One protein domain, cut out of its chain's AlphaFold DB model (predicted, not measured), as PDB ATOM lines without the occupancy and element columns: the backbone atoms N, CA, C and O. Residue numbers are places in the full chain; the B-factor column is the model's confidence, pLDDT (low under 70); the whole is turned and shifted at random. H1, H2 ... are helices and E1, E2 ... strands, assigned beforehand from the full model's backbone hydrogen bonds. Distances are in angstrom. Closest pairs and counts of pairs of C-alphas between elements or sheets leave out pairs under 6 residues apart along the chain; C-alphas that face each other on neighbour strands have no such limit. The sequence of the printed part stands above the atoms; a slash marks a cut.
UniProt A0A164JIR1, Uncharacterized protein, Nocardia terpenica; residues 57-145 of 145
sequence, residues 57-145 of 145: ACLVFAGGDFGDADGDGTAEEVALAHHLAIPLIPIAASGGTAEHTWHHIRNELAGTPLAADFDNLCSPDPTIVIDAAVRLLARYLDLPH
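This is residues 57 to 145 of the 145 residues of an uncharacterized protein of Nocardia terpenica (UniProt A0A164JIR1). A small core of two parallel strands, E1 and E2, is wrapped by four helices in a curved row, H1 and H2 over one side and H4 over the other, with H3 bridging H2 and H4 past E2. The wrap is not closed, H1 and H4 being apart, and residues 66 to 71 stick out as a free loop at one end of the longest axis. The printed part has 89 residues, with four named helices and two named strands in the order E1, H1, E2, H2, H3, H4. It is mostly helix and compact, with a radius of gyration of the C-alphas of 13.1 A and spans of 42 by 29 by 23 A.

E1, residues 58 to 61, and E2, residues 88 to 91, are parallel neighbours at 23 degrees; N 89 and O 58 are 2.8 A apart and N 60 and O 89 are 2.9 A apart, within hydrogen-bond range. Between them in the chain comes H1, residues 73 to 83, and the three form a strand-helix-strand unit, two parallel strands joined through a helix, with a right-handed crossover. The closest C-alphas of E1 and H1 are those of Cys 58 and Ala 81, 7.5 A apart. H2, residues 96 to 108, has its closest C-alpha pair with E2 at Ala 98 and Pro 90, 4.8 A. H1 and H2 only just touch, with 3 pairs of C-alphas within 8 A, the closest those of Ala 75 and Thr 97 at 6.0 A; H2 does so with residues 97 to 101 alone. They run the same way at a shallow tilt of 25 degrees. H3, residues 115 to 120, forms a helical hairpin with H2, touching residues 102 to 106 of H2 alone; the closest C-alphas are those of Arg 106 and Ala 115, 6.6 A, at a shallow tilt of 25 degrees, opposite ways. H4, residues 126 to 140, forms a second helical hairpin with H3; their closest C-alphas, of Asp 117 and Ala 132, are 5.2 A apart, and the tilt of 37 degrees is only just steep. The closest C-alphas of E2 and H4 are those of Ile 89 and Ala 133, 6.8 A, while H2 and H4 are apart. In H1, H3 and H4 every O i to N i+4 pair is within hydrogen-bond range; in H2, 7 of 9 are.

E1 begins at C-alpha 58, (113.234, 154.823, 129.525), and measures 9.8 A; E2 measures 9.6 A. From first to last C-alpha H1 measures 15.5 A, H2 19.5 A and H3 8.8 A. H4 measures 20.9 A and ends at C-alpha 140, (117.747, 159.586, 122.073).

The two farthest C-alphas, of Ala 69 and Pro 144, are 43.4 A apart. The printed part has no cut and ends at the chain's last residue, 145. The link from E1 to H1, 11 residues, is long. The mean pLDDT of the printed part is 89.4; residues 65 to 71 and residue 145 are under 70.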
ATOM      1  N   ALA A  57     117.669 155.258 127.593       93.62
ATOM      2  CA  ALA A  57     116.339 155.846 127.512       93.62
ATOM      3  C   ALA A  57     115.362 154.944 128.281       93.62
ATOM      4  O   ALA A  57     115.596 153.735 128.401       93.62
ATOM      5  N   CYS A  58     114.267 155.517 128.768       94.44
ATOM      6  CA  CYS A  58     113.234 154.823 129.525       94.44
ATOM      7  C   CYS A  58     111.872 154.998 128.859       94.44
ATOM      8  O   CYS A  58     111.372 156.111 128.725       94.44
ATOM      9  N   LEU A  59     111.260 153.879 128.475       94.69
ATOM     10  CA  LEU A  59     109.888 153.831 127.982       94.69
ATOM     11  C   LEU A  59     108.958 153.528 129.161       94.69
ATOM     12  O   LEU A  59     109.154 152.521 129.842       94.69
ATOM     13  N   VAL A  60     107.978 154.394 129.411       95.25
ATOM     14  CA  VAL A  60     107.100 154.307 130.589       95.25
ATOM     15  C   VAL A  60     105.685 153.971 130.143       95.25
ATOM     16  O   VAL A  60     105.132 154.650 129.281       95.25
ATOM     17  N   PHE A  61     105.098 152.940 130.748       92.75
ATOM     18  CA  PHE A  61     103.728 152.502 130.492       92.75
ATOM     19  C   PHE A  61     102.947 152.448 131.797       92.75
ATOM     20  O   PHE A  61     103.441 151.898 132.781       92.75
ATOM     21  N   ALA A  62     101.712 152.935 131.759       89.94
ATOM     22  CA  ALA A  62     100.760 152.929 132.852       89.94
ATOM     23  C   ALA A  62     101.423 153.405 134.156       89.94
ATOM     24  O   ALA A  62     102.051 154.463 134.212       89.94
ATOM     25  N   GLY A  63     101.312 152.597 135.200       84.94
ATOM     26  CA  GLY A  63     101.763 152.920 136.541       84.94
ATOM     27  C   GLY A  63     100.583 153.297 137.418       84.94
ATOM     28  O   GLY A  63      99.532 153.722 136.944       84.94
ATOM     29  N   GLY A  64     100.745 153.057 138.704       76.38
ATOM     30  CA  GLY A  64      99.670 153.156 139.666       76.38
ATOM     31  C   GLY A  64      99.995 152.353 140.909       76.38
ATOM     32  O   GLY A  64     100.850 151.464 140.906       76.38
ATOM     33  N   ASP A  65      99.291 152.686 141.978       69.25
ATOM     34  CA  ASP A  65      99.383 151.965 143.231       69.25
ATOM     35  C   ASP A  65      98.492 150.718 143.160       69.25
ATOM     36  O   ASP A  65      97.264 150.809 143.122       69.25
ATOM     37  N   PHE A  66      99.109 149.537 143.100       62.16
ATOM     38  CA  PHE A  66      98.392 148.258 143.117       62.16
ATOM     39  C   PHE A  66      98.058 147.781 144.540       62.16
ATOM     40  O   PHE A  66      97.721 146.612 144.729       62.16
ATOM     41  N   GLY A  67      98.141 148.663 145.542       55.66
ATOM     42  CA  GLY A  67      97.844 148.336 146.935       55.66
ATOM     43  C   GLY A  67      98.912 147.463 147.591       55.66
ATOM     44  O   GLY A  67      98.667 146.895 148.657       55.66
ATOM     45  N   ASP A  68     100.089 147.345 146.971       56.44
ATOM     46  CA  ASP A  68     101.264 146.844 147.672       56.44
ATOM     47  C   ASP A  68     101.671 147.906 148.701       56.44
ATOM     48  O   ASP A  68     101.687 149.099 148.405       56.44
ATOM     49  N   ALA A  69     102.035 147.473 149.910       55.91
ATOM     50  CA  ALA A  69     102.387 148.350 151.036       55.91
ATOM     51  C   ALA A  69     103.516 149.363 150.737       55.91
ATOM     52  O   ALA A  69     103.772 150.266 151.530       55.91
ATOM     53  N   ASP A  70     104.176 149.211 149.590       58.81
ATOM     54  CA  ASP A  70     105.374 149.925 149.192       58.81
ATOM     55  C   ASP A  70     105.142 150.954 148.053       58.81
ATOM     56  O   ASP A  70     106.125 151.377 147.435       58.81
ATOM     57  N   GLY A  71     103.890 151.331 147.748       66.81
ATOM     58  CA  GLY A  71     103.520 152.456 146.863       66.81
ATOM     59  C   GLY A  71     103.761 152.266 145.353       66.81
ATOM     60  O   GLY A  71     104.096 151.178 144.880       66.81
ATOM     61  N   ASP A  72     103.603 153.346 144.568       79.44
ATOM     62  CA  ASP A  72     103.769 153.326 143.103       79.44
ATOM     63  C   ASP A  72     105.247 153.205 142.692       79.44
ATOM     64  O   ASP A  72     106.005 154.176 142.594       79.44
ATOM     65  N   GLY A  73     105.652 151.974 142.390       85.38
ATOM     66  CA  GLY A  73     106.997 151.663 141.924       85.38
ATOM     67  C   GLY A  73     107.399 152.332 140.607       85.38
ATOM     68  O   GLY A  73     108.587 152.583 140.412       85.38
ATOM     69  N   THR A  74     106.438 152.639 139.733       89.75
ATOM     70  CA  THR A  74     106.701 153.301 138.444       89.75
ATOM     71  C   THR A  74     107.059 154.761 138.678       89.75
ATOM     72  O   THR A  74     108.005 155.267 138.077       89.75
ATOM     73  N   ALA A  75     106.358 155.429 139.600       90.62
ATOM     74  CA  ALA A  75     106.653 156.811 139.972       90.62
ATOM     75  C   ALA A  75     108.069 156.950 140.556       90.62
ATOM     76  O   ALA A  75     108.800 157.877 140.202       90.62
ATOM     77  N   GLU A  76     108.501 155.993 141.386       90.00
ATOM     78  CA  GLU A  76     109.880 155.956 141.888       90.00
ATOM     79  C   GLU A  76     110.916 155.778 140.767       90.00
ATOM     80  O   GLU A  76     111.966 156.421 140.784       90.00
ATOM     81  N   GLU A  77     110.647 154.907 139.792       92.69
ATOM     82  CA  GLU A  77     111.542 154.677 138.651       92.69
ATOM     83  C   GLU A  77     111.642 155.906 137.746       92.69
ATOM     84  O   GLU A  77     112.746 156.265 137.337       92.69
ATOM     85  N   VAL A  78     110.525 156.598 137.504       94.38
ATOM     86  CA  VAL A  78     110.489 157.871 136.772       94.38
ATOM     87  C   VAL A  78     111.306 158.943 137.492       94.38
ATOM     88  O   VAL A  78     112.151 159.587 136.870       94.38
ATOM     89  N   ALA A  79     111.118 159.107 138.805       92.69
ATOM     90  CA  ALA A  79     111.872 160.084 139.590       92.69
ATOM     91  C   ALA A  79     113.382 159.791 139.558       92.69
ATOM     92  O   ALA A  79     114.199 160.691 139.352       92.69
ATOM     93  N   LEU A  80     113.770 158.519 139.703       93.06
ATOM     94  CA  LEU A  80     115.168 158.100 139.590       93.06
ATOM     95  C   LEU A  80     115.738 158.350 138.189       93.06
ATOM     96  O   LEU A  80     116.864 158.832 138.079       93.06
ATOM     97  N   ALA A  81     114.989 158.045 137.128       94.44
ATOM     98  CA  ALA A  81     115.417 158.288 135.753       94.44
ATOM     99  C   ALA A  81     115.638 159.785 135.492       94.44
ATOM    100  O   ALA A  81     116.673 160.159 134.940       94.44
ATOM    101  N   HIS A  82     114.733 160.638 135.981       92.50
ATOM    102  CA  HIS A  82     114.874 162.090 135.918       92.50
ATOM    103  C   HIS A  82     116.142 162.573 136.644       92.50
ATOM    104  O   HIS A  82     116.939 163.318 136.077       92.50
ATOM    105  N   HIS A  83     116.398 162.090 137.866       92.06
ATOM    106  CA  HIS A  83     117.626 162.416 138.605       92.06
ATOM    107  C   HIS A  83     118.913 161.965 137.901       92.06
ATOM    108  O   HIS A  83     119.957 162.590 138.075       92.06
ATOM    109  N   LEU A  84     118.851 160.883 137.125       91.50
ATOM    110  CA  LEU A  84     119.972 160.361 136.344       91.50
ATOM    111  C   LEU A  84     120.070 160.980 134.940       91.50
ATOM    112  O   LEU A  84     120.912 160.544 134.159       91.50
ATOM    113  N   ALA A  85     119.231 161.975 134.622       92.81
ATOM    114  CA  ALA A  85     119.123 162.590 133.300       92.81
ATOM    115  C   ALA A  85     118.907 161.564 132.167       92.81
ATOM    116  O   ALA A  85     119.385 161.743 131.046       92.81
ATOM    117  N   ILE A  86     118.192 160.475 132.460       94.75
ATOM    118  CA  ILE A  86     117.826 159.469 131.464       94.75
ATOM    119  C   ILE A  86     116.567 159.961 130.740       94.75
ATOM    120  O   ILE A  86     115.561 160.224 131.404       94.75
ATOM    121  N   PRO A  87     116.579 160.056 129.398       94.25
ATOM    122  CA  PRO A  87     115.408 160.456 128.633       94.25
ATOM    123  C   PRO A  87     114.201 159.560 128.912       94.25
ATOM    124  O   PRO A  87     114.293 158.331 128.839       94.25
ATOM    125  N   LEU A  88     113.061 160.187 129.193       95.94
ATOM    126  CA  LEU A  88     111.786 159.522 129.447       95.94
ATOM    127  C   LEU A  88     110.876 159.637 128.222       95.94
ATOM    128  O   LEU A  88     110.705 160.714 127.654       95.94
ATOM    129  N   ILE A  89     110.267 158.517 127.838       97.06
ATOM    130  CA  ILE A  89     109.264 158.413 126.776       97.06
ATOM    131  C   ILE A  89     107.988 157.859 127.419       97.06
ATOM    132  O   ILE A  89     107.824 156.640 127.524       97.06
ATOM    133  N   PRO A  90     107.108 158.730 127.931       96.88
ATOM    134  CA  PRO A  90     105.887 158.302 128.592       96.88
ATOM    135  C   PRO A  90     104.776 158.016 127.582       96.88
ATOM    136  O   PRO A  90     104.319 158.911 126.875       96.88
ATOM    137  N   ILE A  91     104.298 156.774 127.544       96.62
ATOM    138  CA  ILE A  91     103.146 156.381 126.728       96.62
ATOM    139  C   ILE A  91     101.863 156.829 127.430       96.62
ATOM    140  O   ILE A  91     101.222 156.054 128.135       96.62
ATOM    141  N   ALA A  92     101.495 158.098 127.266       94.75
ATOM    142  CA  ALA A  92     100.373 158.713 127.975       94.75
ATOM    143  C   ALA A  92      99.039 157.990 127.748       94.75
ATOM    144  O   ALA A  92      98.263 157.841 128.685       94.75
ATOM    145  N   ALA A  93      98.821 157.436 126.549       91.50
ATOM    146  CA  ALA A  93      97.628 156.648 126.225       91.50
ATOM    147  C   ALA A  93      97.421 155.415 127.133       91.50
ATOM    148  O   ALA A  93      96.340 154.830 127.145       91.50
ATOM    149  N   SER A  94      98.442 155.004 127.895       91.31
ATOM    150  CA  SER A  94      98.345 153.912 128.870       91.31
ATOM    151  C   SER A  94      97.919 154.346 130.284       91.31
ATOM    152  O   SER A  94      97.733 153.480 131.139       91.31
ATOM    153  N   GLY A  95      97.718 155.649 130.519       91.00
ATOM    154  CA  GLY A  95      97.226 156.220 131.777       91.00
ATOM    155  C   GLY A  95      98.255 156.263 132.913       91.00
ATOM    156  O   GLY A  95      99.439 155.963 132.731       91.00
ATOM    157  N   GLY A  96      97.797 156.628 134.111       92.69
ATOM    158  CA  GLY A  96      98.558 156.483 135.355       92.69
ATOM    159  C   GLY A  96      99.810 157.361 135.437       92.69
ATOM    160  O   GLY A  96      99.808 158.525 135.037       92.69
ATOM    161  N   THR A  97     100.907 156.810 135.960       94.44
ATOM    162  CA  THR A  97     102.178 157.546 136.084       94.44
ATOM    163  C   THR A  97     102.750 157.965 134.727       94.44
ATOM    164  O   THR A  97     103.344 159.041 134.631       94.44
ATOM    165  N   ALA A  98     102.542 157.186 133.662       95.06
ATOM    166  CA  ALA A  98     102.942 157.569 132.311       95.06
ATOM    167  C   ALA A  98     102.221 158.850 131.858       95.06
ATOM    168  O   ALA A  98     102.873 159.786 131.405       95.06
ATOM    169  N   GLU A  99     100.906 158.939 132.046       94.94
ATOM    170  CA  GLU A  99     100.118 160.134 131.716       94.94
ATOM    171  C   GLU A  99     100.554 161.363 132.529       94.94
ATOM    172  O   GLU A  99     100.814 162.426 131.962       94.94
ATOM    173  N   HIS A 100     100.743 161.217 133.845       94.25
ATOM    174  CA  HIS A 100     101.247 162.307 134.689       94.25
ATOM    175  C   HIS A 100     102.634 162.797 134.245       94.25
ATOM    176  O   HIS A 100     102.879 164.001 134.148       94.25
ATOM    177  N   THR A 101     103.535 161.862 133.935       95.19
ATOM    178  CA  THR A 101     104.889 162.170 133.448       95.19
ATOM    179  C   THR A 101     104.834 162.890 132.105       95.19
ATOM    180  O   THR A 101     105.569 163.851 131.880       95.19
ATOM    181  N   TRP A 102     103.935 162.461 131.218       96.38
ATOM    182  CA  TRP A 102     103.720 163.104 129.930       96.38
ATOM    183  C   TRP A 102     103.258 164.551 130.084       96.38
ATOM    184  O   TRP A 102     103.866 165.429 129.479       96.38
ATOM    185  N   HIS A 103     102.258 164.826 130.929       94.81
ATOM    186  CA  HIS A 103     101.792 166.196 131.170       94.81
ATOM    187  C   HIS A 103     102.911 167.113 131.665       94.81
ATOM    188  O   HIS A 103     103.004 168.263 131.232       94.81
ATOM    189  N   HIS A 104     103.769 166.606 132.551       93.31
ATOM    190  CA  HIS A 104     104.902 167.361 133.068       93.31
ATOM    191  C   HIS A 104     105.895 167.723 131.954       93.31
ATOM    192  O   HIS A 104     106.139 168.903 131.711       93.31
ATOM    193  N   ILE A 105     106.384 166.724 131.210       94.00
ATOM    194  CA  ILE A 105     107.396 166.922 130.161       94.00
ATOM    195  C   ILE A 105     106.831 167.718 128.979       94.00
ATOM    196  O   ILE A 105     107.501 168.579 128.408       94.00
ATOM    197  N   ARG A 106     105.579 167.464 128.586       92.69
ATOM    198  CA  ARG A 106     104.979 168.090 127.405       92.69
ATOM    199  C   ARG A 106     104.891 169.611 127.528       92.69
ATOM    200  O   ARG A 106     105.029 170.303 126.513       92.69
ATOM    201  N   ASN A 107     104.681 170.123 128.739       90.50
ATOM    202  CA  ASN A 107     104.664 171.559 129.008       90.50
ATOM    203  C   ASN A 107     106.043 172.195 128.786       90.50
ATOM    204  O   ASN A 107     106.130 173.272 128.202       90.50
ATOM    205  N   GLU A 108     107.115 171.509 129.179       91.56
ATOM    206  CA  GLU A 108     108.495 171.973 128.988       91.56
ATOM    207  C   GLU A 108     108.924 171.941 127.517       91.56
ATOM    208  O   GLU A 108     109.722 172.762 127.069       91.56
ATOM    209  N   LEU A 109     108.354 171.018 126.738       91.69
ATOM    210  CA  LEU A 109     108.640 170.867 125.313       91.69
ATOM    211  C   LEU A 109     107.845 171.819 124.412       91.69
ATOM    212  O   LEU A 109     108.003 171.757 123.189       91.69
ATOM    213  N   ALA A 110     106.989 172.684 124.960       88.62
ATOM    214  CA  ALA A 110     106.180 173.601 124.164       88.62
ATOM    215  C   ALA A 110     107.050 174.473 123.235       88.62
ATOM    216  O   ALA A 110     108.001 175.120 123.661       88.62
ATOM    217  N   GLY A 111     106.730 174.474 121.936       87.06
ATOM    218  CA  GLY A 111     107.486 175.214 120.916       87.06
ATOM    219  C   GLY A 111     108.748 174.511 120.402       87.06
ATOM    220  O   GLY A 111     109.414 175.040 119.515       87.06
ATOM    221  N   THR A 112     109.072 173.316 120.902       91.81
ATOM    222  CA  THR A 112     110.185 172.508 120.386       91.81
ATOM    223  C   THR A 112     109.722 171.542 119.284       91.81
ATOM    224  O   THR A 112     108.562 171.121 119.281       91.81
ATOM    225  N   PRO A 113     110.620 171.087 118.386       87.19
ATOM    226  CA  PRO A 113     110.298 170.048 117.400       87.19
ATOM    227  C   PRO A 113     109.897 168.698 118.018       87.19
ATOM    228  O   PRO A 113     109.290 167.868 117.349       87.19
ATOM    229  N   LEU A 114     110.241 168.464 119.290       89.31
ATOM    230  CA  LEU A 114     109.880 167.254 120.034       89.31
ATOM    231  C   LEU A 114     108.409 167.239 120.464       89.31
ATOM    232  O   LEU A 114     107.871 166.160 120.703       89.31
ATOM    233  N   ALA A 115     107.756 168.404 120.539       93.19
ATOM    234  CA  ALA A 115     106.381 168.524 121.014       93.19
ATOM    235  C   ALA A 115     105.409 167.634 120.230       93.19
ATOM    236  O   ALA A 115     104.612 166.931 120.840       93.19
ATOM    237  N   ALA A 116     105.527 167.606 118.898       93.25
ATOM    238  CA  ALA A 116     104.647 166.820 118.032       93.25
ATOM    239  C   ALA A 116     104.793 165.305 118.250       93.25
ATOM    240  O   ALA A 116     103.801 164.580 118.280       93.25
ATOM    241  N   ASP A 117     106.023 164.811 118.426       94.19
ATOM    242  CA  ASP A 117     106.243 163.396 118.734       94.19
ATOM    243  C   ASP A 117     105.713 163.049 120.130       94.19
ATOM    244  O   ASP A 117     105.117 161.992 120.302       94.19
ATOM    245  N   PHE A 118     105.848 163.950 121.108       95.12
ATOM    246  CA  PHE A 118     105.244 163.759 122.425       95.12
ATOM    247  C   PHE A 118     103.714 163.784 122.375       95.12
ATOM    248  O   PHE A 118     103.096 162.925 122.995       95.12
ATOM    249  N   ASP A 119     103.088 164.693 121.623       95.31
ATOM    250  CA  ASP A 119     101.626 164.741 121.455       95.31
ATOM    251  C   ASP A 119     101.066 163.405 120.949       95.31
ATOM    252  O   ASP A 119     100.066 162.897 121.459       95.31
ATOM    253  N   ASN A 120     101.780 162.773 120.019       96.56
ATOM    254  CA  ASN A 120     101.412 161.473 119.471       96.56
ATOM    255  C   ASN A 120     101.455 160.323 120.498       96.56
ATOM    256  O   ASN A 120     100.765 159.324 120.300       96.56
ATOM    257  N   LEU A 121     102.190 160.447 121.613       96.44
ATOM    258  CA  LEU A 121     102.212 159.434 122.686       96.44
ATOM    259  C   LEU A 121     100.894 159.356 123.477       96.44
ATOM    260  O   LEU A 121     100.667 158.381 124.196       96.44
ATOM    261  N   CYS A 122     100.030 160.368 123.348       96.00
ATOM    262  CA  CYS A 122      98.687 160.405 123.930       96.00
ATOM    263  C   CYS A 122      97.592 159.976 122.930       96.00
ATOM    264  O   CYS A 122      96.406 159.997 123.258       96.00
ATOM    265  N   SER A 123      97.963 159.596 121.703       96.12
ATOM    266  CA  SER A 123      96.995 159.190 120.681       96.12
ATOM    267  C   SER A 123      96.231 157.922 121.095       96.12
ATOM    268  O   SER A 123      96.840 156.985 121.613       96.12
ATOM    269  N   PRO A 124      94.915 157.831 120.821       93.06
ATOM    270  CA  PRO A 124      94.164 156.591 121.006       93.06
ATOM    271  C   PRO A 124      94.514 155.518 119.961       93.06
ATOM    272  O   PRO A 124      94.146 154.360 120.144       93.06
ATOM    273  N   ASP A 125      95.196 155.879 118.866       95.19
ATOM    274  CA  ASP A 125      95.672 154.934 117.851       95.19
ATOM    275  C   ASP A 125      97.043 154.357 118.256       95.19
ATOM    276  O   ASP A 125      98.040 155.091 118.248       95.19
ATOM    277  N   PRO A 126      97.139 153.043 118.551       91.81
ATOM    278  CA  PRO A 126      98.395 152.408 118.936       91.81
ATOM    279  C   PRO A 126      99.497 152.534 117.882       91.81
ATOM    280  O   PRO A 126     100.670 152.557 118.239       91.81
ATOM    281  N   THR A 127      99.143 152.627 116.599       94.12
ATOM    282  CA  THR A 127     100.110 152.762 115.499       94.12
ATOM    283  C   THR A 127     100.850 154.089 115.610       94.12
ATOM    284  O   THR A 127     102.078 154.122 115.606       94.12
ATOM    285  N   ILE A 128     100.106 155.178 115.826       95.44
ATOM    286  CA  ILE A 128     100.655 156.527 116.006       95.44
ATOM    287  C   ILE A 128     101.560 156.584 117.244       95.44
ATOM    288  O   ILE A 128     102.653 157.149 117.185       95.44
ATOM    289  N   VAL A 129     101.124 155.965 118.347       95.56
ATOM    290  CA  VAL A 129     101.895 155.896 119.597       95.56
ATOM    291  C   VAL A 129     103.211 155.142 119.395       95.56
ATOM    292  O   VAL A 129     104.264 155.619 119.820       95.56
ATOM    293  N   ILE A 130     103.164 153.976 118.742       93.50
ATOM    294  CA  ILE A 130     104.347 153.150 118.472       93.50
ATOM    295  C   ILE A 130     105.330 153.909 117.584       93.50
ATOM    296  O   ILE A 130     106.508 153.995 117.929       93.50
ATOM    297  N   ASP A 131     104.860 154.501 116.487       94.38
ATOM    298  CA  ASP A 131     105.719 155.228 115.554       94.38
ATOM    299  C   ASP A 131     106.397 156.428 116.228       94.38
ATOM    300  O   ASP A 131     107.595 156.657 116.049       94.38
ATOM    301  N   ALA A 132     105.661 157.178 117.052       95.56
ATOM    302  CA  ALA A 132     106.218 158.281 117.826       95.56
ATOM    303  C   ALA A 132     107.251 157.812 118.859       95.56
ATOM    304  O   ALA A 132     108.342 158.382 118.947       95.56
ATOM    305  N   ALA A 133     106.960 156.735 119.594       95.44
ATOM    306  CA  ALA A 133     107.893 156.155 120.554       95.44
ATOM    307  C   ALA A 133     109.181 155.665 119.875       95.44
ATOM    308  O   ALA A 133     110.273 155.894 120.394       95.44
ATOM    309  N   VAL A 134     109.076 155.044 118.694       94.06
ATOM    310  CA  VAL A 134     110.230 154.599 117.901       94.06
ATOM    311  C   VAL A 134     111.071 155.786 117.436       94.06
ATOM    312  O   VAL A 134     112.289 155.745 117.597       94.06
ATOM    313  N   ARG A 135     110.458 156.863 116.923       94.12
ATOM    314  CA  ARG A 135     111.198 158.074 116.520       94.12
ATOM    315  C   ARG A 135     111.930 158.723 117.694       94.12
ATOM    316  O   ARG A 135     113.091 159.105 117.551       94.12
ATOM    317  N   LEU A 136     111.290 158.809 118.861       94.50
ATOM    318  CA  LEU A 136     111.911 159.345 120.076       94.50
ATOM    319  C   LEU A 136     113.053 158.454 120.573       94.50
ATOM    320  O   LEU A 136     114.130 158.962 120.878       94.50
ATOM    321  N   LEU A 137     112.858 157.132 120.597       93.38
ATOM    322  CA  LEU A 137     113.917 156.173 120.925       93.38
ATOM    323  C   LEU A 137     115.098 156.304 119.964       93.38
ATOM    324  O   LEU A 137     116.236 156.384 120.415       93.38
ATOM    325  N   ALA A 138     114.841 156.351 118.656       92.25
ATOM    326  CA  ALA A 138     115.890 156.493 117.657       92.25
ATOM    327  C   ALA A 138     116.681 157.787 117.868       92.25
ATOM    328  O   ALA A 138     117.908 157.751 117.882       92.25
ATOM    329  N   ARG A 139     115.991 158.901 118.136       91.88
ATOM    330  CA  ARG A 139     116.625 160.190 118.427       91.88
ATOM    331  C   ARG A 139     117.482 160.155 119.694       91.88
ATOM    332  O   ARG A 139     118.625 160.582 119.641       91.88
ATOM    333  N   TYR A 140     116.979 159.634 120.815       92.00
ATOM    334  CA  TYR A 140     117.747 159.586 122.073       92.00
ATOM    335  C   TYR A 140     118.913 158.593 122.053       92.00
ATOM    336  O   TYR A 140     119.843 158.700 122.854       92.00
ATOM    337  N   LEU A 141     118.859 157.601 121.166       89.94
ATOM    338  CA  LEU A 141     119.902 156.594 121.016       89.94
ATOM    339  C   LEU A 141     120.884 156.903 119.876       89.94
ATOM    340  O   LEU A 141     121.794 156.101 119.662       89.94
ATOM    341  N   ASP A 142     120.716 158.035 119.183       89.50
ATOM    342  CA  ASP A 142     121.456 158.423 117.972       89.50
ATOM    343  C   ASP A 142     121.425 157.340 116.879       89.50
ATOM    344  O   ASP A 142     122.420 157.053 116.209       89.50
ATOM    345  N   LEU A 143     120.273 156.690 116.716       81.00
ATOM    346  CA  LEU A 143     120.052 155.692 115.675       81.00
ATOM    347  C   LEU A 143     119.568 156.365 114.381       81.00
ATOM    348  O   LEU A 143     118.826 157.353 114.443       81.00
ATOM    349  N   PRO A 144     119.939 155.827 113.204       71.81
ATOM    350  CA  PRO A 144     119.377 156.280 111.937       71.81
ATOM    351  C   PRO A 144     117.854 156.080 111.943       71.81
ATOM    352  O   PRO A 144     117.370 155.032 112.379       71.81
ATOM    353  N   HIS A 145     117.126 157.103 111.498       57.94
ATOM    354  CA  HIS A 145     115.665 157.193 111.499       57.94
ATOM    355  C   HIS A 145     115.139 157.521 110.105       57.94
ATOM    356  O   HIS A 145     115.825 158.280 109.384       57.94
TER     357      HIS A 145